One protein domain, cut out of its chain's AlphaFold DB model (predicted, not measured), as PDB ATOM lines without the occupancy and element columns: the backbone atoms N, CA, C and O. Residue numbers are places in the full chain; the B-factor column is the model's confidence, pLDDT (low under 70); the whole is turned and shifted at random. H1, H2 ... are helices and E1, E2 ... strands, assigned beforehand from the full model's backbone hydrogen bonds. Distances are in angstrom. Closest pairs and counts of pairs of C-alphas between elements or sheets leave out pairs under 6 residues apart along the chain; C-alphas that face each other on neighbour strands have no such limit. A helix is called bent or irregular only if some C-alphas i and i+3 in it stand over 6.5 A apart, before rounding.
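Overview. This is residues 225 to 368 of the 636 residues of the protein "Putative ATPase" of Malassezia restricta CBS 7877 (UniProt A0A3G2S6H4). A six-stranded sheet is curled like part of a barrel and bent back on itself, E1 E2 E3 facing E6 E5 with E4 as the hinge; a helical hairpin of H1 and H2a reaches away from it, and residues 309 to 315 stick out at its tip. The bent helix H2 then turns, and its arm H2b runs along E6. The 144 printed residues hold mixed helices and strands, in the order E1 E2 E3 E4 H1 H2 E5 E6; the antiparallel sheet runs E1 E2 E3 E4 E6 E5. It is compact, radius of gyration of the C-alphas 16.9 A, spanning 50 by 36 by 33 A.

Along the chain. E1 is residues 249 to 254, 16.4 A, from C-alpha 249 at (-39.343, -44.306, -43.453). E2 is 263 to 268, 16.5 A; E3 282 to 286, 13.8 A; E4 291 to 296, 15.9 A; E5 352 to 355, 9.8 A; E6 361 to 366, 16.8 A, ending at (-55.260, -38.166, -35.592). H1 is 300 to 310, 15.4 A. H2, 314 to 342, was assigned as one helix by its hydrogen bonds but is bent, C-alphas 326 and 329 being 8.2 A apart: H2a is 314 to 326, 18.4 A, and H2b 329 to 342, 20.0 A.

Arrangement. In this folded sheet, two leaves of one sheet facing each other, E1 to E4 form a meander, each strand the antiparallel neighbour of the one before. Within hydrogen-bond range are N 252 and O 265, 2.8 A, N 266 and O 285, 2.8 A, N 284 and O 292, 2.9 A, N 295 and O 363, 2.8 A, and, in the hairpin E5 and E6, N 354 and O 362, 2.8 A. E4, H1 H2, E5 make a split strand-helix-strand unit, E6 between its strands, with a right-handed crossover. H2b is on the sheet, height 10.3 A, along E6 at 2 degrees on the local plane; its closest C-alphas with E5 are Leu 333 and Val 353, 8.0 A. H1 and H2a are not on the sheet; they touch, closest C-alphas Ala 300 and Arg 325, 6.2 A, at a shallow tilt of 19 degrees, opposite ways. Every O i to N i+4 pair is within hydrogen-bond range in H1, H2a and H2b.

Size, cuts and confidence. The C-alphas farthest apart, Val 259 and Val 312, are 52.9 A apart. The printed part has no cut; E2 to E3 is a long link. Mean pLDDT of the printed part is 76.9, and 35 residues are under 70, among them 231 to 246 and 270 to 281.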
ATOM      1  N   GLU A 225     -42.724 -39.300 -24.491       92.56
ATOM      2  CA  GLU A 225     -42.190 -40.638 -24.712       92.56
ATOM      3  C   GLU A 225     -40.802 -40.501 -25.345       92.56
ATOM      4  O   GLU A 225     -40.660 -40.007 -26.464       92.56
ATOM      5  N   LEU A 226     -39.755 -40.896 -24.620       91.19
ATOM      6  CA  LEU A 226     -38.406 -40.974 -25.185       91.19
ATOM      7  C   LEU A 226     -38.355 -42.148 -26.163       91.19
ATOM      8  O   LEU A 226     -38.776 -43.248 -25.804       91.19
ATOM      9  N   VAL A 227     -37.844 -41.921 -27.372       89.25
ATOM     10  CA  VAL A 227     -37.724 -42.957 -28.406       89.25
ATOM     11  C   VAL A 227     -36.290 -43.132 -28.874       89.25
ATOM     12  O   VAL A 227     -35.562 -42.157 -29.058       89.25
ATOM     13  N   GLU A 228     -35.906 -44.387 -29.098       83.56
ATOM     14  CA  GLU A 228     -34.632 -44.740 -29.729       83.56
ATOM     15  C   GLU A 228     -34.650 -44.338 -31.218       83.56
ATOM     16  O   GLU A 228     -35.668 -44.500 -31.903       83.56
ATOM     17  N   GLY A 229     -33.521 -43.825 -31.721       73.94
ATOM     18  CA  GLY A 229     -33.342 -43.341 -33.088       73.94
ATOM     19  C   GLY A 229     -33.533 -41.830 -33.292       73.94
ATOM     20  O   GLY A 229     -34.126 -41.104 -32.487       73.94
ATOM     21  N   THR A 230     -33.053 -41.347 -34.445       73.06
ATOM     22  CA  THR A 230     -33.186 -39.953 -34.905       73.06
ATOM     23  C   THR A 230     -33.873 -39.879 -36.269       73.06
ATOM     24  O   THR A 230     -33.768 -40.784 -37.104       73.06
ATOM     25  N   LEU A 231     -34.537 -38.756 -36.554       68.12
ATOM     26  CA  LEU A 231     -35.199 -38.533 -37.848       68.12
ATOM     27  C   LEU A 231     -34.212 -38.157 -38.982       68.12
ATOM     28  O   LEU A 231     -34.624 -38.093 -40.140       68.12
ATOM     29  N   TYR A 232     -32.930 -37.915 -38.667       66.88
ATOM     30  CA  TYR A 232     -31.993 -37.202 -39.549       66.88
ATOM     31  C   TYR A 232     -30.615 -37.851 -39.780       66.88
ATOM     32  O   TYR A 232     -29.934 -37.409 -40.702       66.88
ATOM     33  N   ASP A 233     -30.192 -38.879 -39.033       59.03
ATOM     34  CA  ASP A 233     -28.848 -39.459 -39.231       59.03
ATOM     35  C   ASP A 233     -28.685 -40.161 -40.583       59.03
ATOM     36  O   ASP A 233     -29.428 -41.096 -40.886       59.03
ATOM     37  N   GLU A 234     -27.667 -39.770 -41.354       49.22
ATOM     38  CA  GLU A 234     -27.255 -40.435 -42.603       49.22
ATOM     39  C   GLU A 234     -26.678 -41.845 -42.356       49.22
ATOM     40  O   GLU A 234     -26.789 -42.715 -43.215       49.22
ATOM     41  N   GLU A 235     -26.114 -42.086 -41.166       46.88
ATOM     42  CA  GLU A 235     -25.508 -43.364 -40.748       46.88
ATOM     43  C   GLU A 235     -26.407 -44.193 -39.802       46.88
ATOM     44  O   GLU A 235     -25.989 -45.237 -39.297       46.88
ATOM     45  N   GLY A 236     -27.638 -43.735 -39.539       45.44
ATOM     46  CA  GLY A 236     -28.570 -44.384 -38.610       45.44
ATOM     47  C   GLY A 236     -28.979 -45.805 -39.040       45.44
ATOM     48  O   GLY A 236     -28.894 -46.149 -40.221       45.44
ATOM     49  N   PRO A 237     -29.465 -46.658 -38.115       38.09
ATOM     50  CA  PRO A 237     -29.615 -48.098 -38.337       38.09
ATOM     51  C   PRO A 237     -30.839 -48.502 -39.183       38.09
ATOM     52  O   PRO A 237     -31.461 -49.524 -38.907       38.09
ATOM     53  N   PHE A 238     -31.176 -47.765 -40.248       43.38
ATOM     54  CA  PHE A 238     -32.094 -48.250 -41.281       43.38
ATOM     55  C   PHE A 238     -31.635 -47.901 -42.697       43.38
ATOM     56  O   PHE A 238     -31.271 -46.772 -43.012       43.38
ATOM     57  N   LYS A 239     -31.679 -48.919 -43.564       40.22
ATOM     58  CA  LYS A 239     -31.406 -48.797 -44.999       40.22
ATOM     59  C   LYS A 239     -32.435 -47.892 -45.671       40.22
ATOM     60  O   LYS A 239     -33.586 -47.840 -45.247       40.22
ATOM     61  N   GLU A 240     -32.039 -47.362 -46.825       39.75
ATOM     62  CA  GLU A 240     -32.924 -47.020 -47.944       39.75
ATOM     63  C   GLU A 240     -33.724 -48.283 -48.346       39.75
ATOM     64  O   GLU A 240     -33.337 -49.081 -49.203       39.75
ATOM     65  N   GLY A 241     -34.782 -48.555 -47.579       38.84
ATOM     66  CA  GLY A 241     -35.565 -49.778 -47.634       38.84
ATOM     67  C   GLY A 241     -36.547 -49.689 -48.781       38.84
ATOM     68  O   GLY A 241     -37.565 -49.017 -48.660       38.84
ATOM     69  N   ALA A 242     -36.220 -50.356 -49.888       38.81
ATOM     70  CA  ALA A 242     -36.991 -50.350 -51.123       38.81
ATOM     71  C   ALA A 242     -38.403 -50.940 -50.951       38.81
ATOM     72  O   ALA A 242     -38.677 -52.071 -51.353       38.81
ATOM     73  N   MET A 243     -39.318 -50.136 -50.418       41.91
ATOM     74  CA  MET A 243     -40.714 -50.221 -50.804       41.91
ATOM     75  C   MET A 243     -40.874 -49.670 -52.214       41.91
ATOM     76  O   MET A 243     -40.214 -48.700 -52.605       41.91
ATOM     77  N   SER A 244     -41.774 -50.290 -52.971       46.25
ATOM     78  CA  SER A 244     -42.254 -49.760 -54.241       46.25
ATOM     79  C   SER A 244     -42.625 -48.280 -54.090       46.25
ATOM     80  O   SER A 244     -43.293 -47.880 -53.137       46.25
ATOM     81  N   ASP A 245     -42.199 -47.473 -55.060       53.50
ATOM     82  CA  ASP A 245     -42.613 -46.075 -55.240       53.50
ATOM     83  C   ASP A 245     -42.037 -45.028 -54.262       53.50
ATOM     84  O   ASP A 245     -42.653 -43.989 -54.023       53.50
ATOM     85  N   SER A 246     -40.803 -45.231 -53.786       63.38
ATOM     86  CA  SER A 246     -39.960 -44.152 -53.222       63.38
ATOM     87  C   SER A 246     -40.472 -43.493 -51.928       63.38
ATOM     88  O   SER A 246     -40.203 -42.312 -51.704       63.38
ATOM     89  N   LEU A 247     -41.184 -44.236 -51.070       71.44
ATOM     90  CA  LEU A 247     -41.492 -43.793 -49.705       71.44
ATOM     91  C   LEU A 247     -40.363 -44.197 -48.745       71.44
ATOM     92  O   LEU A 247     -40.103 -45.382 -48.555       71.44
ATOM     93  N   SER A 248     -39.738 -43.209 -48.110       75.44
ATOM     94  CA  SER A 248     -38.653 -43.392 -47.142       75.44
ATOM     95  C   SER A 248     -39.179 -43.250 -45.703       75.44
ATOM     96  O   SER A 248     -40.007 -42.378 -45.410       75.44
ATOM     97  N   VAL A 249     -38.777 -44.156 -44.808       80.38
ATOM     98  CA  VAL A 249     -39.343 -44.306 -43.453       80.38
ATOM     99  C   VAL A 249     -38.260 -44.649 -42.433       80.38
ATOM    100  O   VAL A 249     -37.248 -45.254 -42.777       80.38
ATOM    101  N   ARG A 250     -38.487 -44.295 -41.164       82.75
ATOM    102  CA  ARG A 250     -37.632 -44.681 -40.032       82.75
ATOM    103  C   ARG A 250     -38.437 -45.358 -38.937       82.75
ATOM    104  O   ARG A 250     -39.564 -44.947 -38.665       82.75
ATOM    105  N   LEU A 251     -37.828 -46.372 -38.327       85.81
ATOM    106  CA  LEU A 251     -38.330 -47.052 -37.142       85.81
ATOM    107  C   LEU A 251     -37.882 -46.299 -35.885       85.81
ATOM    108  O   LEU A 251     -36.706 -45.970 -35.754       85.81
ATOM    109  N   PHE A 252     -38.821 -46.079 -34.974       86.38
ATOM    110  CA  PHE A 252     -38.612 -45.551 -33.630       86.38
ATOM    111  C   PHE A 252     -39.231 -46.523 -32.629       86.38
ATOM    112  O   PHE A 252     -40.265 -47.125 -32.925       86.38
ATOM    113  N   TYR A 253     -38.633 -46.661 -31.450       86.69
ATOM    114  CA  TYR A 253     -39.148 -47.530 -30.390       86.69
ATOM    115  C   TYR A 253     -39.309 -46.744 -29.088       86.69
ATOM    116  O   TYR A 253     -38.332 -46.210 -28.563       86.69
ATOM    117  N   ALA A 254     -40.541 -46.677 -28.581       86.88
ATOM    118  CA  ALA A 254     -40.862 -46.168 -27.252       86.88
ATOM    119  C   ALA A 254     -40.873 -47.346 -26.258       86.88
ATOM    120  O   ALA A 254     -41.747 -48.211 -26.365       86.88
ATOM    121  N   PRO A 255     -39.942 -47.430 -25.290       82.31
ATOM    122  CA  PRO A 255     -39.944 -48.501 -24.302       82.31
ATOM    123  C   PRO A 255     -41.122 -48.348 -23.327       82.31
ATOM    124  O   PRO A 255     -41.309 -47.300 -22.709       82.31
ATOM    125  N   GLY A 256     -41.903 -49.417 -23.168       77.00
ATOM    126  CA  GLY A 256     -42.982 -49.488 -22.182       77.00
ATOM    127  C   GLY A 256     -42.468 -49.660 -20.748       77.00
ATOM    128  O   GLY A 256     -41.294 -49.953 -20.520       77.00
ATOM    129  N   ASN A 257     -43.365 -49.518 -19.767       72.75
ATOM    130  CA  ASN A 257     -43.011 -49.681 -18.352       72.75
ATOM    131  C   ASN A 257     -42.669 -51.139 -17.999       72.75
ATOM    132  O   ASN A 257     -41.820 -51.373 -17.138       72.75
ATOM    133  N   ASN A 258     -43.305 -52.114 -18.660       71.12
ATOM    134  CA  ASN A 258     -42.972 -53.532 -18.544       71.12
ATOM    135  C   ASN A 258     -42.336 -54.093 -19.829       71.12
ATOM    136  O   ASN A 258     -42.514 -53.583 -20.937       71.12
ATOM    137  N   VAL A 259     -41.609 -55.205 -19.682       59.50
ATOM    138  CA  VAL A 259     -40.994 -55.933 -20.803       59.50
ATOM    139  C   VAL A 259     -42.086 -56.435 -21.755       59.50
ATOM    140  O   VAL A 259     -42.884 -57.289 -21.377       59.50
ATOM    141  N   GLY A 260     -42.094 -55.917 -22.985       65.19
ATOM    142  CA  GLY A 260     -43.094 -56.237 -24.011       65.19
ATOM    143  C   GLY A 260     -44.234 -55.219 -24.162       65.19
ATOM    144  O   GLY A 260     -45.073 -55.414 -25.029       65.19
ATOM    145  N   GLU A 261     -44.261 -54.133 -23.382       79.06
ATOM    146  CA  GLU A 261     -45.239 -53.031 -23.530       79.06
ATOM    147  C   GLU A 261     -44.744 -51.880 -24.431       79.06
ATOM    148  O   GLU A 261     -45.343 -50.806 -24.453       79.06
ATOM    149  N   GLY A 262     -43.616 -52.050 -25.125       82.38
ATOM    150  CA  GLY A 262     -43.052 -51.000 -25.973       82.38
ATOM    151  C   GLY A 262     -43.823 -50.794 -27.276       82.38
ATOM    152  O   GLY A 262     -44.356 -51.740 -27.853       82.38
ATOM    153  N   VAL A 263     -43.850 -49.551 -27.757       89.38
ATOM    154  CA  VAL A 263     -44.547 -49.159 -28.986       89.38
ATOM    155  C   VAL A 263     -43.530 -48.819 -30.069       89.38
ATOM    156  O   VAL A 263     -42.807 -47.829 -29.976       89.38
ATOM    157  N   SER A 264     -43.491 -49.634 -31.122       89.69
ATOM    158  CA  SER A 264     -42.759 -49.305 -32.348       89.69
ATOM    159  C   SER A 264     -43.587 -48.388 -33.251       89.69
ATOM    160  O   SER A 264     -44.773 -48.649 -33.469       89.69
ATOM    161  N   PHE A 265     -42.946 -47.363 -33.817       91.00
ATOM    162  CA  PHE A 265     -43.518 -46.416 -34.777       91.00
ATOM    163  C   PHE A 265     -42.679 -46.356 -36.057       91.00
ATOM    164  O   PHE A 265     -41.457 -46.250 -36.007       91.00
ATOM    165  N   LEU A 266     -43.340 -46.339 -37.213       90.12
ATOM    166  CA  LEU A 266     -42.752 -45.991 -38.504       90.12
ATOM    167  C   LEU A 266     -43.123 -44.553 -38.852       90.12
ATOM    168  O   LEU A 266     -44.307 -44.251 -38.944       90.12
ATOM    169  N   ILE A 267     -42.143 -43.675 -39.077       88.31
ATOM    170  CA  ILE A 267     -42.371 -42.256 -39.410       88.31
ATOM    171  C   ILE A 267     -41.743 -41.930 -40.770       88.31
ATOM    172  O   ILE A 267     -40.589 -42.275 -41.029       88.31
ATOM    173  N   THR A 268     -42.482 -41.243 -41.648       83.19
ATOM    174  CA  THR A 268     -41.980 -40.824 -42.972       83.19
ATOM    175  C   THR A 268     -40.908 -39.738 -42.859       83.19
ATOM    176  O   THR A 268     -41.095 -38.738 -42.160       83.19
ATOM    177  N   THR A 269     -39.810 -39.877 -43.591       74.31
ATOM    178  CA  THR A 269     -38.602 -39.038 -43.490       74.31
ATOM    179  C   THR A 269     -38.625 -37.740 -44.332       74.31
ATOM    180  O   THR A 269     -39.517 -37.551 -45.169       74.31
ATOM    181  N   PRO A 270     -37.683 -36.793 -44.109       63.91
ATOM    182  CA  PRO A 270     -37.627 -35.476 -44.772       63.91
ATOM    183  C   PRO A 270     -37.428 -35.429 -46.287       63.91
ATOM    184  O   PRO A 270     -37.825 -34.444 -46.903       63.91
ATOM    185  N   ASP A 271     -36.843 -36.465 -46.868       60.16
ATOM    186  CA  ASP A 271     -36.586 -36.651 -48.297       60.16
ATOM    187  C   ASP A 271     -37.850 -36.979 -49.118       60.16
ATOM    188  O   ASP A 271     -37.867 -36.790 -50.340       60.16
ATOM    189  N   ASN A 272     -38.940 -37.391 -48.459       59.22
ATOM    190  CA  ASN A 272     -40.217 -37.637 -49.125       59.22
ATOM    191  C   ASN A 272     -40.776 -36.364 -49.776       59.22
ATOM    192  O   ASN A 272     -40.984 -35.332 -49.136       59.22
ATOM    193  N   ARG A 273     -41.093 -36.462 -51.071       55.59
ATOM    194  CA  ARG A 273     -41.658 -35.355 -51.867       55.59
ATOM    195  C   ARG A 273     -43.144 -35.102 -51.606       55.59
ATOM    196  O   ARG A 273     -43.673 -34.101 -52.083       55.59
ATOM    197  N   VAL A 274     -43.804 -36.010 -50.890       53.47
ATOM    198  CA  VAL A 274     -45.200 -35.899 -50.461       53.47
ATOM    199  C   VAL A 274     -45.206 -35.342 -49.039       53.47
ATOM    200  O   VAL A 274     -44.560 -35.896 -48.156       53.47
ATOM    201  N   PHE A 275     -45.911 -34.233 -48.832       51.34
ATOM    202  CA  PHE A 275     -46.118 -33.585 -47.535       51.34
ATOM    203  C   PHE A 275     -47.467 -32.860 -47.556       51.34
ATOM    204  O   PHE A 275     -47.861 -32.342 -48.604       51.34
ATOM    205  N   SER A 276     -48.163 -32.780 -46.415       48.91
ATOM    206  CA  SER A 276     -49.342 -31.902 -46.294       48.91
ATOM    207  C   SER A 276     -48.914 -30.461 -46.555       48.91
ATOM    208  O   SER A 276     -47.911 -29.993 -45.999       48.91
ATOM    209  N   ALA A 277     -49.640 -29.756 -47.421       44.06
ATOM    210  CA  ALA A 277     -49.187 -28.459 -47.903       44.06
ATOM    211  C   ALA A 277     -49.331 -27.339 -46.849       44.06
ATOM    212  O   ALA A 277     -48.448 -26.470 -46.816       44.06
ATOM    213  N   ALA A 278     -50.283 -27.408 -45.904       39.12
ATOM    214  CA  ALA A 278     -50.124 -26.741 -44.610       39.12
ATOM    215  C   ALA A 278     -49.247 -27.547 -43.642       39.12
ATOM    216  O   ALA A 278     -49.208 -28.779 -43.622       39.12
ATOM    217  N   LYS A 279     -48.522 -26.804 -42.800       51.12
ATOM    218  CA  LYS A 279     -47.675 -27.284 -41.692       51.12
ATOM    219  C   LYS A 279     -46.539 -28.266 -42.041       51.12
ATOM    220  O   LYS A 279     -45.768 -28.587 -41.144       51.12
ATOM    221  N   ARG A 280     -46.353 -28.672 -43.310       56.94
ATOM    222  CA  ARG A 280     -45.354 -29.683 -43.738       56.94
ATOM    223  C   ARG A 280     -45.513 -31.007 -42.975       56.94
ATOM    224  O   ARG A 280     -44.518 -31.603 -42.561       56.94
ATOM    225  N   ARG A 281     -46.759 -31.435 -42.743       69.12
ATOM    226  CA  ARG A 281     -47.015 -32.664 -41.981       69.12
ATOM    227  C   ARG A 281     -46.412 -33.878 -42.674       69.12
ATOM    228  O   ARG A 281     -46.424 -33.980 -43.904       69.12
ATOM    229  N   ARG A 282     -45.909 -34.766 -41.828       81.69
ATOM    230  CA  ARG A 282     -45.457 -36.123 -42.112       81.69
ATOM    231  C   ARG A 282     -46.565 -37.085 -41.703       81.69
ATOM    232  O   ARG A 282     -47.569 -36.665 -41.128       81.69
ATOM    233  N   TRP A 283     -46.332 -38.372 -41.906       89.81
ATOM    234  CA  TRP A 283     -47.200 -39.421 -41.388       89.81
ATOM    235  C   TRP A 283     -46.412 -40.410 -40.549       89.81
ATOM    236  O   TRP A 283     -45.211 -40.607 -40.768       89.81
ATOM    237  N   ALA A 284     -47.104 -41.029 -39.602       92.38
ATOM    238  CA  ALA A 284     -46.595 -42.163 -38.858       92.38
ATOM    239  C   ALA A 284     -47.614 -43.304 -38.815       92.38
ATOM    240  O   ALA A 284     -48.811 -43.095 -39.010       92.38
ATOM    241  N   MET A 285     -47.125 -44.508 -38.538       93.50
ATOM    242  CA  MET A 285     -47.944 -45.676 -38.241       93.50
ATOM    243  C   MET A 285     -47.322 -46.459 -37.085       93.50
ATOM    244  O   MET A 285     -46.112 -46.682 -37.095       93.50
ATOM    245  N   ASP A 286     -48.113 -46.859 -36.091       93.12
ATOM    246  CA  ASP A 286     -47.627 -47.739 -35.021       93.12
ATOM    247  C   ASP A 286     -47.626 -49.216 -35.455       93.12
ATOM    248  O   ASP A 286     -48.128 -49.589 -36.519       93.12
ATOM    249  N   HIS A 287     -47.070 -50.082 -34.612       89.44
ATOM    250  CA  HIS A 287     -47.067 -51.530 -34.820       89.44
ATOM    251  C   HIS A 287     -48.476 -52.147 -34.961       89.44
ATOM    252  O   HIS A 287     -48.648 -53.101 -35.720       89.44
ATOM    253  N   ASN A 288     -49.501 -51.556 -34.336       90.88
ATOM    254  CA  ASN A 288     -50.900 -51.992 -34.432       90.88
ATOM    255  C   ASN A 288     -51.592 -51.569 -35.743       90.88
ATOM    256  O   ASN A 288     -52.682 -52.055 -36.044       90.88
ATOM    257  N   GLY A 289     -50.978 -50.682 -36.533       91.25
ATOM    258  CA  GLY A 289     -51.556 -50.130 -37.762       91.25
ATOM    259  C   GLY A 289     -52.380 -48.851 -37.558       91.25
ATOM    260  O   GLY A 289     -53.028 -48.391 -38.502       91.25
ATOM    261  N   ASN A 290     -52.350 -48.247 -36.366       93.62
ATOM    262  CA  ASN A 290     -52.900 -46.912 -36.138       93.62
ATOM    263  C   ASN A 290     -52.093 -45.897 -36.952       93.62
ATOM    264  O   ASN A 290     -50.865 -45.946 -36.957       93.62
ATOM    265  N   PHE A 291     -52.773 -44.981 -37.640       93.06
ATOM    266  CA  PHE A 291     -52.156 -44.008 -38.545       93.06
ATOM    267  C   PHE A 291     -52.303 -42.594 -37.993       93.06
ATOM    268  O   PHE A 291     -53.373 -42.223 -37.507       93.06
ATOM    269  N   PHE A 292     -51.233 -41.812 -38.108       93.12
ATOM    270  CA  PHE A 292     -51.100 -40.519 -37.453       93.12
ATOM    271  C   PHE A 292     -50.608 -39.449 -38.421       93.12
ATOM    272  O   PHE A 292     -49.703 -39.694 -39.227       93.12
ATOM    273  N   ALA A 293     -51.099 -38.226 -38.238       90.25
ATOM    274  CA  ALA A 293     -50.385 -37.040 -38.676       90.25
ATOM    275  C   ALA A 293     -49.176 -36.830 -37.751       90.25
ATOM    276  O   ALA A 293     -49.326 -36.710 -36.537       90.25
ATOM    277  N   ALA A 294     -47.974 -36.768 -38.323       89.44
ATOM    278  CA  ALA A 294     -46.728 -36.578 -37.590       89.44
ATOM    279  C   ALA A 294     -46.161 -35.170 -37.833       89.44
ATOM    280  O   ALA A 294     -45.947 -34.746 -38.973       89.44
ATOM    281  N   MET A 295     -45.902 -34.426 -36.759       85.31
ATOM    282  CA  MET A 295     -45.425 -33.043 -36.813       85.31
ATOM    283  C   MET A 295     -44.160 -32.865 -35.976       85.31
ATOM    284  O   MET A 295     -44.201 -32.899 -34.749       85.31
ATOM    285  N   GLU A 296     -43.031 -32.628 -36.644       84.38
ATOM    286  CA  GLU A 296     -41.803 -32.167 -35.990       84.38
ATOM    287  C   GLU A 296     -42.005 -30.727 -35.506       84.38
ATOM    288  O   GLU A 296     -42.264 -29.814 -36.298       84.38
ATOM    289  N   ILE A 297     -41.896 -30.511 -34.198       83.25
ATOM    290  CA  ILE A 297     -42.064 -29.184 -33.617       83.25
ATOM    291  C   ILE A 297     -40.772 -28.382 -33.820       83.25
ATOM    292  O   ILE A 297     -39.681 -28.824 -33.456       83.25
ATOM    293  N   LYS A 298     -40.894 -27.174 -34.396       78.19
ATOM    294  CA  LYS A 298     -39.778 -26.226 -34.573       78.19
ATOM    295  C   LYS A 298     -39.076 -25.990 -33.231       78.19
ATOM    296  O   LYS A 298     -39.706 -25.418 -32.339       78.19
ATOM    297  N   SER A 299     -37.787 -26.339 -33.141       77.62
ATOM    298  CA  SER A 299     -36.969 -26.165 -31.930       77.62
ATOM    299  C   SER A 299     -37.031 -24.741 -31.368       77.62
ATOM    300  O   SER A 299     -37.298 -23.780 -32.100       77.62
ATOM    301  N   ALA A 300     -36.729 -24.591 -30.076       75.94
ATOM    302  CA  ALA A 300     -36.671 -23.284 -29.427       75.94
ATOM    303  C   ALA A 300     -35.720 -22.327 -30.173       75.94
ATOM    304  O   ALA A 300     -36.066 -21.176 -30.418       75.94
ATOM    305  N   GLU A 301     -34.576 -22.825 -30.645       76.44
ATOM    306  CA  GLU A 301     -33.598 -22.099 -31.464       76.44
ATOM    307  C   GLU A 301     -34.188 -21.661 -32.812       76.44
ATOM    308  O   GLU A 301     -33.965 -20.534 -33.250       76.44
ATOM    309  N   SER A 302     -34.973 -22.524 -33.465       75.19
ATOM    310  CA  SER A 302     -35.619 -22.221 -34.752       75.19
ATOM    311  C   SER A 302     -36.687 -21.136 -34.602       75.19
ATOM    312  O   SER A 302     -36.756 -20.207 -35.408       75.19
ATOM    313  N   LYS A 303     -37.500 -21.226 -33.540       74.12
ATOM    314  CA  LYS A 303     -38.465 -20.187 -33.150       74.12
ATOM    315  C   LYS A 303     -37.748 -18.879 -32.766       74.12
ATOM    316  O   LYS A 303     -38.210 -17.802 -33.137       74.12
ATOM    317  N   MET A 304     -36.585 -18.960 -32.113       76.88
ATOM    318  CA  MET A 304     -35.769 -17.796 -31.745       76.88
ATOM    319  C   MET A 304     -35.166 -17.076 -32.950       76.88
ATOM    320  O   MET A 304     -35.205 -15.851 -33.016       76.88
ATOM    321  N   GLN A 305     -34.654 -17.816 -33.939       77.25
ATOM    322  CA  GLN A 305     -34.136 -17.217 -35.171       77.25
ATOM    323  C   GLN A 305     -35.208 -16.458 -35.958       77.25
ATOM    324  O   GLN A 305     -34.873 -15.483 -36.626       77.25
ATOM    325  N   LEU A 306     -36.478 -16.874 -35.882       69.25
ATOM    326  CA  LEU A 306     -37.586 -16.131 -36.478       69.25
ATOM    327  C   LEU A 306     -37.843 -14.825 -35.709       69.25
ATOM    328  O   LEU A 306     -37.808 -13.751 -36.302       69.25
ATOM    329  N   ALA A 307     -37.968 -14.896 -34.378       68.81
ATOM    330  CA  ALA A 307     -38.158 -13.716 -33.529       68.81
ATOM    331  C   ALA A 307     -37.017 -12.683 -33.656       68.81
ATOM    332  O   ALA A 307     -37.273 -11.482 -33.648       68.81
ATOM    333  N   LEU A 308     -35.771 -13.139 -33.833       73.81
ATOM    334  CA  LEU A 308     -34.594 -12.299 -34.101       73.81
ATOM    335  C   LEU A 308     -34.610 -11.608 -35.476       73.81
ATOM    336  O   LEU A 308     -33.908 -10.615 -35.653       73.81
ATOM    337  N   ARG A 309     -35.354 -12.136 -36.457       73.19
ATOM    338  CA  ARG A 309     -35.521 -11.521 -37.787       73.19
ATOM    339  C   ARG A 309     -36.700 -10.551 -37.828       73.19
ATOM    340  O   ARG A 309     -36.627  -9.551 -38.533       73.19
ATOM    341  N   GLU A 310     -37.768 -10.858 -37.094       66.94
ATOM    342  CA  GLU A 310     -39.024 -10.098 -37.110       66.94
ATOM    343  C   GLU A 310     -39.074  -8.962 -36.069       66.94
ATOM    344  O   GLU A 310     -39.744  -7.954 -36.297       66.94
ATOM    345  N   SER A 311     -38.384  -9.094 -34.929       64.50
ATOM    346  CA  SER A 311     -38.413  -8.100 -33.847       64.50
ATOM    347  C   SER A 311     -37.261  -7.098 -33.919       64.50
ATOM    348  O   SER A 311     -36.101  -7.459 -34.102       64.50
ATOM    349  N   VAL A 312     -37.584  -5.828 -33.665       58.09
ATOM    350  CA  VAL A 312     -36.612  -4.726 -33.540       58.09
ATOM    351  C   VAL A 312     -36.222  -4.467 -32.071       58.09
ATOM    352  O   VAL A 312     -35.290  -3.710 -31.813       58.09
ATOM    353  N   ASP A 313     -36.898  -5.090 -31.095       74.31
ATOM    354  CA  ASP A 313     -36.665  -4.876 -29.656       74.31
ATOM    355  C   ASP A 313     -35.778  -5.978 -29.023       74.31
ATOM    356  O   ASP A 313     -36.235  -7.116 -28.847       74.31
ATOM    357  N   PRO A 314     -34.535  -5.657 -28.598       73.12
ATOM    358  CA  PRO A 314     -33.643  -6.609 -27.940       73.12
ATOM    359  C   PRO A 314     -34.091  -7.048 -26.539       73.12
ATOM    360  O   PRO A 314     -33.601  -8.070 -26.059       73.12
ATOM    361  N   GLN A 315     -34.940  -6.285 -25.839       73.31
ATOM    362  CA  GLN A 315     -35.466  -6.700 -24.535       73.31
ATOM    363  C   GLN A 315     -36.541  -7.770 -24.715       73.31
ATOM    364  O   GLN A 315     -36.399  -8.849 -24.139       73.31
ATOM    365  N   TYR A 316     -37.541  -7.513 -25.567       71.50
ATOM    366  CA  TYR A 316     -38.555  -8.504 -25.930       71.50
ATOM    367  C   TYR A 316     -37.930  -9.832 -26.369       71.50
ATOM    368  O   TYR A 316     -38.340 -10.882 -25.885       71.50
ATOM    369  N   VAL A 317     -36.899  -9.802 -27.224       73.81
ATOM    370  CA  VAL A 317     -36.217 -11.023 -27.690       73.81
ATOM    371  C   VAL A 317     -35.587 -11.816 -26.536       73.81
ATOM    372  O   VAL A 317     -35.725 -13.036 -26.505       73.81
ATOM    373  N   ARG A 318     -34.945 -11.160 -25.556       74.94
ATOM    374  CA  ARG A 318     -34.367 -11.860 -24.390       74.94
ATOM    375  C   ARG A 318     -35.436 -12.455 -23.478       74.94
ATOM    376  O   ARG A 318     -35.282 -13.582 -23.020       74.94
ATOM    377  N   GLU A 319     -36.509 -11.716 -23.212       76.62
ATOM    378  CA  GLU A 319     -37.638 -12.236 -22.430       76.62
ATOM    379  C   GLU A 319     -38.321 -13.408 -23.149       76.62
ATOM    380  O   GLU A 319     -38.693 -14.388 -22.508       76.62
ATOM    381  N   PHE A 320     -38.424 -13.337 -24.480       77.38
ATOM    382  CA  PHE A 320     -38.968 -14.399 -25.322       77.38
ATOM    383  C   PHE A 320     -38.068 -15.631 -25.333       77.38
ATOM    384  O   PHE A 320     -38.581 -16.741 -25.262       77.38
ATOM    385  N   GLU A 321     -36.741 -15.473 -25.343       79.69
ATOM    386  CA  GLU A 321     -35.821 -16.605 -25.210       79.69
ATOM    387  C   GLU A 321     -35.957 -17.304 -23.861       79.69
ATOM    388  O   GLU A 321     -36.043 -18.531 -23.820       79.69
ATOM    389  N   ILE A 322     -36.022 -16.539 -22.772       78.19
ATOM    390  CA  ILE A 322     -36.174 -17.098 -21.427       78.19
ATOM    391  C   ILE A 322     -37.515 -17.832 -21.302       78.19
ATOM    392  O   ILE A 322     -37.525 -18.979 -20.854       78.19
ATOM    393  N   ASP A 323     -38.629 -17.221 -21.725       79.69
ATOM    394  CA  ASP A 323     -39.951 -17.853 -21.624       79.69
ATOM    395  C   ASP A 323     -40.067 -19.102 -22.507       79.69
ATOM    396  O   ASP A 323     -40.500 -20.154 -22.033       79.69
ATOM    397  N   LEU A 324     -39.607 -19.006 -23.758       80.75
ATOM    398  CA  LEU A 324     -39.639 -20.106 -24.711       80.75
ATOM    399  C   LEU A 324     -38.787 -21.278 -24.223       80.75
ATOM    400  O   LEU A 324     -39.282 -22.397 -24.172       80.75
ATOM    401  N   ARG A 325     -37.530 -21.056 -23.812       80.19
ATOM    402  CA  ARG A 325     -36.672 -22.141 -23.298       80.19
ATOM    403  C   ARG A 325     -37.242 -22.787 -22.036       80.19
ATOM    404  O   ARG A 325     -37.106 -23.994 -21.869       80.19
ATOM    405  N   LYS A 326     -37.868 -21.997 -21.159       82.62
ATOM    406  CA  LYS A 326     -38.427 -22.462 -19.883       82.62
ATOM    407  C   LYS A 326     -39.680 -23.325 -20.057       82.62
ATOM    408  O   LYS A 326     -39.897 -24.208 -19.234       82.62
ATOM    409  N   HIS A 327     -40.482 -23.086 -21.097       82.44
ATOM    410  CA  HIS A 327     -41.817 -23.683 -21.216       82.44
ATOM    411  C   HIS A 327     -42.161 -24.286 -22.591       82.44
ATOM    412  O   HIS A 327     -43.305 -24.674 -22.814       82.44
ATOM    413  N   TYR A 328     -41.197 -24.405 -23.511       83.81
ATOM    414  CA  TYR A 328     -41.392 -24.970 -24.856       83.81
ATOM    415  C   TYR A 328     -42.175 -26.294 -24.861       83.81
ATOM    416  O   TYR A 328     -43.054 -26.487 -25.697       83.81
ATOM    417  N   ILE A 329     -41.882 -27.181 -23.905       86.12
ATOM    418  CA  ILE A 329     -42.583 -28.457 -23.724       86.12
ATOM    419  C   ILE A 329     -44.006 -28.268 -23.187       86.12
ATOM    420  O   ILE A 329     -44.931 -28.877 -23.720       86.12
ATOM    421  N   ASP A 330     -44.200 -27.417 -22.172       87.56
ATOM    422  CA  ASP A 330     -45.533 -27.120 -21.628       87.56
ATOM    423  C   ASP A 330     -46.477 -26.601 -22.717       87.56
ATOM    424  O   ASP A 330     -47.627 -27.021 -22.762       87.56
ATOM    425  N   ASP A 331     -45.993 -25.739 -23.620       85.62
ATOM    426  CA  ASP A 331     -46.800 -25.200 -24.723       85.62
ATOM    427  C   ASP A 331     -47.236 -26.287 -25.726       85.62
ATOM    428  O   ASP A 331     -48.372 -26.260 -26.199       85.62
ATOM    429  N   ILE A 332     -46.372 -27.269 -26.016       87.69
ATOM    430  CA  ILE A 332     -46.695 -28.416 -26.889       87.69
ATOM    431  C   ILE A 332     -47.750 -29.312 -26.232       87.69
ATOM    432  O   ILE A 332     -48.708 -29.727 -26.889       87.69
ATOM    433  N   LEU A 333     -47.579 -29.604 -24.940       91.06
ATOM    434  CA  LEU A 333     -48.503 -30.442 -24.178       91.06
ATOM    435  C   LEU A 333     -49.857 -29.747 -23.968       91.06
ATOM    436  O   LEU A 333     -50.886 -30.402 -24.102       91.06
ATOM    437  N   ASP A 334     -49.874 -28.435 -23.711       89.75
ATOM    438  CA  ASP A 334     -51.101 -27.638 -23.587       89.75
ATOM    439  C   ASP A 334     -51.866 -27.528 -24.914       89.75
ATOM    440  O   ASP A 334     -53.095 -27.545 -24.906       89.75
ATOM    441  N   GLU A 335     -51.184 -27.406 -26.059       90.50
ATOM    442  CA  GLU A 335     -51.851 -27.406 -27.370       90.50
ATOM    443  C   GLU A 335     -52.571 -28.739 -27.619       90.50
ATOM    444  O   GLU A 335     -53.755 -28.754 -27.963       90.50
ATOM    445  N   MET A 336     -51.879 -29.857 -27.384       90.38
ATOM    446  CA  MET A 336     -52.426 -31.194 -27.606       90.38
ATOM    447  C   MET A 336     -53.556 -31.525 -26.622       90.38
ATOM    448  O   MET A 336     -54.613 -31.994 -27.034       90.38
ATOM    449  N   GLN A 337     -53.392 -31.181 -25.339       92.31
ATOM    450  CA  GLN A 337     -54.422 -31.341 -24.306       92.31
ATOM    451  C   GLN A 337     -55.726 -30.615 -24.682       92.31
ATOM    452  O   GLN A 337     -56.822 -31.141 -24.475       92.31
ATOM    453  N   LYS A 338     -55.632 -29.411 -25.263       93.00
ATOM    454  CA  LYS A 338     -56.801 -28.674 -25.770       93.00
ATOM    455  C   LYS A 338     -57.409 -29.334 -26.999       93.00
ATOM    456  O   LYS A 338     -58.631 -29.406 -27.062       93.00
ATOM    457  N   ALA A 339     -56.592 -29.807 -27.942       91.88
ATOM    458  CA  ALA A 339     -57.078 -30.503 -29.131       91.88
ATOM    459  C   ALA A 339     -57.907 -31.738 -28.738       91.88
ATOM    460  O   ALA A 339     -59.069 -31.835 -29.123       91.88
ATOM    461  N   GLU A 340     -57.366 -32.597 -27.866       91.19
ATOM    462  CA  GLU A 340     -58.068 -33.773 -27.331       91.19
ATOM    463  C   GLU A 340     -59.369 -33.420 -26.588       91.19
ATOM    464  O   GLU A 340     -60.351 -34.155 -26.674       91.19
ATOM    465  N   THR A 341     -59.390 -32.298 -25.860       91.62
ATOM    466  CA  THR A 341     -60.559 -31.872 -25.073       91.62
ATOM    467  C   THR A 341     -61.665 -31.267 -25.939       91.62
ATOM    468  O   THR A 341     -62.846 -31.527 -25.714       91.62
ATOM    469  N   LEU A 342     -61.297 -30.395 -26.880       92.94
ATOM    470  CA  LEU A 342     -62.226 -29.502 -27.582       92.94
ATOM    471  C   LEU A 342     -62.645 -30.062 -28.946       92.94
ATOM    472  O   LEU A 342     -63.703 -29.693 -29.449       92.94
ATOM    473  N   MET A 343     -61.843 -30.963 -29.520       91.44
ATOM    474  CA  MET A 343     -62.134 -31.716 -30.741       91.44
ATOM    475  C   MET A 343     -61.690 -33.183 -30.579       91.44
ATOM    476  O   MET A 343     -60.739 -33.610 -31.238       91.44
ATOM    477  N   PRO A 344     -62.366 -33.977 -29.724       85.62
ATOM    478  CA  PRO A 344     -62.034 -35.387 -29.535       85.62
ATOM    479  C   PRO A 344     -62.126 -36.166 -30.855       85.62
ATOM    480  O   PRO A 344     -63.053 -35.966 -31.652       85.62
ATOM    481  N   GLY A 345     -61.146 -37.044 -31.075       78.38
ATOM    482  CA  GLY A 345     -61.004 -37.811 -32.310       78.38
ATOM    483  C   GLY A 345     -62.029 -38.935 -32.466       78.38
ATOM    484  O   GLY A 345     -62.517 -39.492 -31.482       78.38
ATOM    485  N   ASP A 346     -62.348 -39.286 -33.714       78.81
ATOM    486  CA  ASP A 346     -63.376 -40.297 -34.017       78.81
ATOM    487  C   ASP A 346     -62.835 -41.727 -33.990       78.81
ATOM    488  O   ASP A 346     -63.588 -42.671 -33.748       78.81
ATOM    489  N   ASN A 347     -61.553 -41.900 -34.307       72.31
ATOM    490  CA  ASN A 347     -60.973 -43.216 -34.567       72.31
ATOM    491  C   ASN A 347     -60.359 -43.885 -33.321       72.31
ATOM    492  O   ASN A 347     -59.749 -44.943 -33.438       72.31
ATOM    493  N   GLY A 348     -60.487 -43.280 -32.134       75.94
ATOM    494  CA  GLY A 348     -59.932 -43.812 -30.877       75.94
ATOM    495  C   GLY A 348     -58.397 -43.805 -30.792       75.94
ATOM    496  O   GLY A 348     -57.834 -44.306 -29.820       75.94
ATOM    497  N   VAL A 349     -57.727 -43.229 -31.793       84.38
ATOM    498  CA  VAL A 349     -56.271 -43.083 -31.858       84.38
ATOM    499  C   VAL A 349     -55.805 -42.178 -30.717       84.38
ATOM    500  O   VAL A 349     -56.258 -41.042 -30.583       84.38
ATOM    501  N   THR A 350     -54.901 -42.687 -29.882       87.50
ATOM    502  CA  THR A 350     -54.300 -41.919 -28.784       87.50
ATOM    503  C   THR A 350     -53.145 -41.077 -29.325       87.50
ATOM    504  O   THR A 350     -52.265 -41.649 -29.956       87.50
ATOM    505  N   PRO A 351     -53.105 -39.750 -29.114       91.00
ATOM    506  CA  PRO A 351     -51.986 -38.938 -29.573       91.00
ATOM    507  C   PRO A 351     -50.754 -39.109 -28.673       91.00
ATOM    508  O   PRO A 351     -50.872 -39.325 -27.463       91.00
ATOM    509  N   HIS A 352     -49.572 -38.962 -29.273       92.62
ATOM    510  CA  HIS A 352     -48.269 -39.158 -28.630       92.62
ATOM    511  C   HIS A 352     -47.367 -37.928 -28.809       92.62
ATOM    512  O   HIS A 352     -47.447 -37.218 -29.816       92.62
ATOM    513  N   VAL A 353     -46.455 -37.698 -27.862       93.38
ATOM    514  CA  VAL A 353     -45.360 -36.722 -28.004       93.38
ATOM    515  C   VAL A 353     -44.048 -37.461 -27.828       93.38
ATOM    516  O   VAL A 353     -43.639 -37.760 -26.710       93.38
ATOM    517  N   LEU A 354     -43.395 -37.750 -28.947       92.81
ATOM    518  CA  LEU A 354     -42.126 -38.459 -28.981       92.81
ATOM    519  C   LEU A 354     -40.971 -37.462 -28.856       92.81
ATOM    520  O   LEU A 354     -40.996 -36.402 -29.488       92.81
ATOM    521  N   GLN A 355     -39.938 -37.814 -28.094       92.19
ATOM    522  CA  GLN A 355     -38.650 -37.126 -28.100       92.19
ATOM    523  C   GLN A 355     -37.550 -38.083 -28.564       92.19
ATOM    524  O   GLN A 355     -37.309 -39.108 -27.933       92.19
ATOM    525  N   THR A 356     -36.900 -37.733 -29.672       88.56
ATOM    526  CA  THR A 356     -35.824 -38.514 -30.300       88.56
ATOM    527  C   THR A 356     -34.483 -38.308 -29.594       88.56
ATOM    528  O   THR A 356     -34.308 -37.356 -28.829       88.56
ATOM    529  N   GLU A 357     -33.503 -39.166 -29.889       85.69
ATOM    530  CA  GLU A 357     -32.162 -39.108 -29.279       85.69
ATOM    531  C   GLU A 357     -31.408 -37.797 -29.575       85.69
ATOM    532  O   GLU A 357     -30.663 -37.305 -28.728       85.69
ATOM    533  N   ASP A 358     -31.655 -37.170 -30.734       82.44
ATOM    534  CA  ASP A 358     -31.142 -35.837 -31.092       82.44
ATOM    535  C   ASP A 358     -31.937 -34.676 -30.453       82.44
ATOM    536  O   ASP A 358     -31.732 -33.505 -30.774       82.44
ATOM    537  N   GLY A 359     -32.844 -34.988 -29.520       83.44
ATOM    538  CA  GLY A 359     -33.601 -34.031 -28.714       83.44
ATOM    539  C   GLY A 359     -34.782 -33.375 -29.433       83.44
ATOM    540  O   GLY A 359     -35.414 -32.481 -28.858       83.44
ATOM    541  N   LYS A 360     -35.103 -33.792 -30.664       85.12
ATOM    542  CA  LYS A 360     -36.255 -33.274 -31.412       85.12
ATOM    543  C   LYS A 360     -37.555 -33.808 -30.836       85.12
ATOM    544  O   LYS A 360     -37.608 -34.904 -30.294       85.12
ATOM    545  N   VAL A 361     -38.618 -33.022 -30.985       88.75
ATOM    546  CA  VAL A 361     -39.958 -33.378 -30.509       88.75
ATOM    547  C   VAL A 361     -40.870 -33.596 -31.709       88.75
ATOM    548  O   VAL A 361     -41.008 -32.703 -32.550       88.75
ATOM    549  N   ILE A 362     -41.491 -34.770 -31.783       89.88
ATOM    550  CA  ILE A 362     -42.446 -35.154 -32.824       89.88
ATOM    551  C   ILE A 362     -43.796 -35.398 -32.157       89.88
ATOM    552  O   ILE A 362     -43.919 -36.240 -31.272       89.88
ATOM    553  N   ARG A 363     -44.821 -34.669 -32.589       91.19
ATOM    554  CA  ARG A 363     -46.198 -34.857 -32.132       91.19
ATOM    555  C   ARG A 363     -46.949 -35.746 -33.117       91.19
ATOM    556  O   ARG A 363     -46.919 -35.466 -34.316       91.19
ATOM    557  N   LEU A 364     -47.583 -36.801 -32.616       92.25
ATOM    558  CA  LEU A 364     -48.438 -37.710 -33.378       92.25
ATOM    559  C   LEU A 364     -49.895 -37.456 -32.985       92.25
ATOM    560  O   LEU A 364     -50.243 -37.570 -31.813       92.25
ATOM    561  N   GLU A 365     -50.735 -37.113 -33.955       90.44
ATOM    562  CA  GLU A 365     -52.162 -36.806 -33.770       90.44
ATOM    563  C   GLU A 365     -53.018 -37.621 -34.753       90.44
ATOM    564  O   GLU A 365     -52.484 -38.227 -35.685       90.44
ATOM    565  N   GLU A 366     -54.344 -37.628 -34.576       90.50
ATOM    566  CA  GLU A 366     -55.260 -38.166 -35.592       90.50
ATOM    567  C   GLU A 366     -55.013 -37.474 -36.945       90.50
ATOM    568  O   GLU A 366     -54.884 -36.250 -37.023       90.50
ATOM    569  N   ASP A 367     -54.919 -38.267 -38.014       90.75
ATOM    570  CA  ASP A 367     -54.770 -37.726 -39.360       90.75
ATOM    571  C   ASP A 367     -56.105 -37.191 -39.891       90.75
ATOM    572  O   ASP A 367     -57.114 -37.899 -39.952       90.75
ATOM    573  N   PHE A 368     -56.084 -35.934 -40.324       91.00
ATOM    574  CA  PHE A 368     -57.152 -35.332 -41.111       91.00
ATOM    575  C   PHE A 368     -56.604 -35.167 -42.535       91.00
ATOM    576  O   PHE A 368     -55.726 -34.327 -42.730       91.00
TER     577      PHE A 368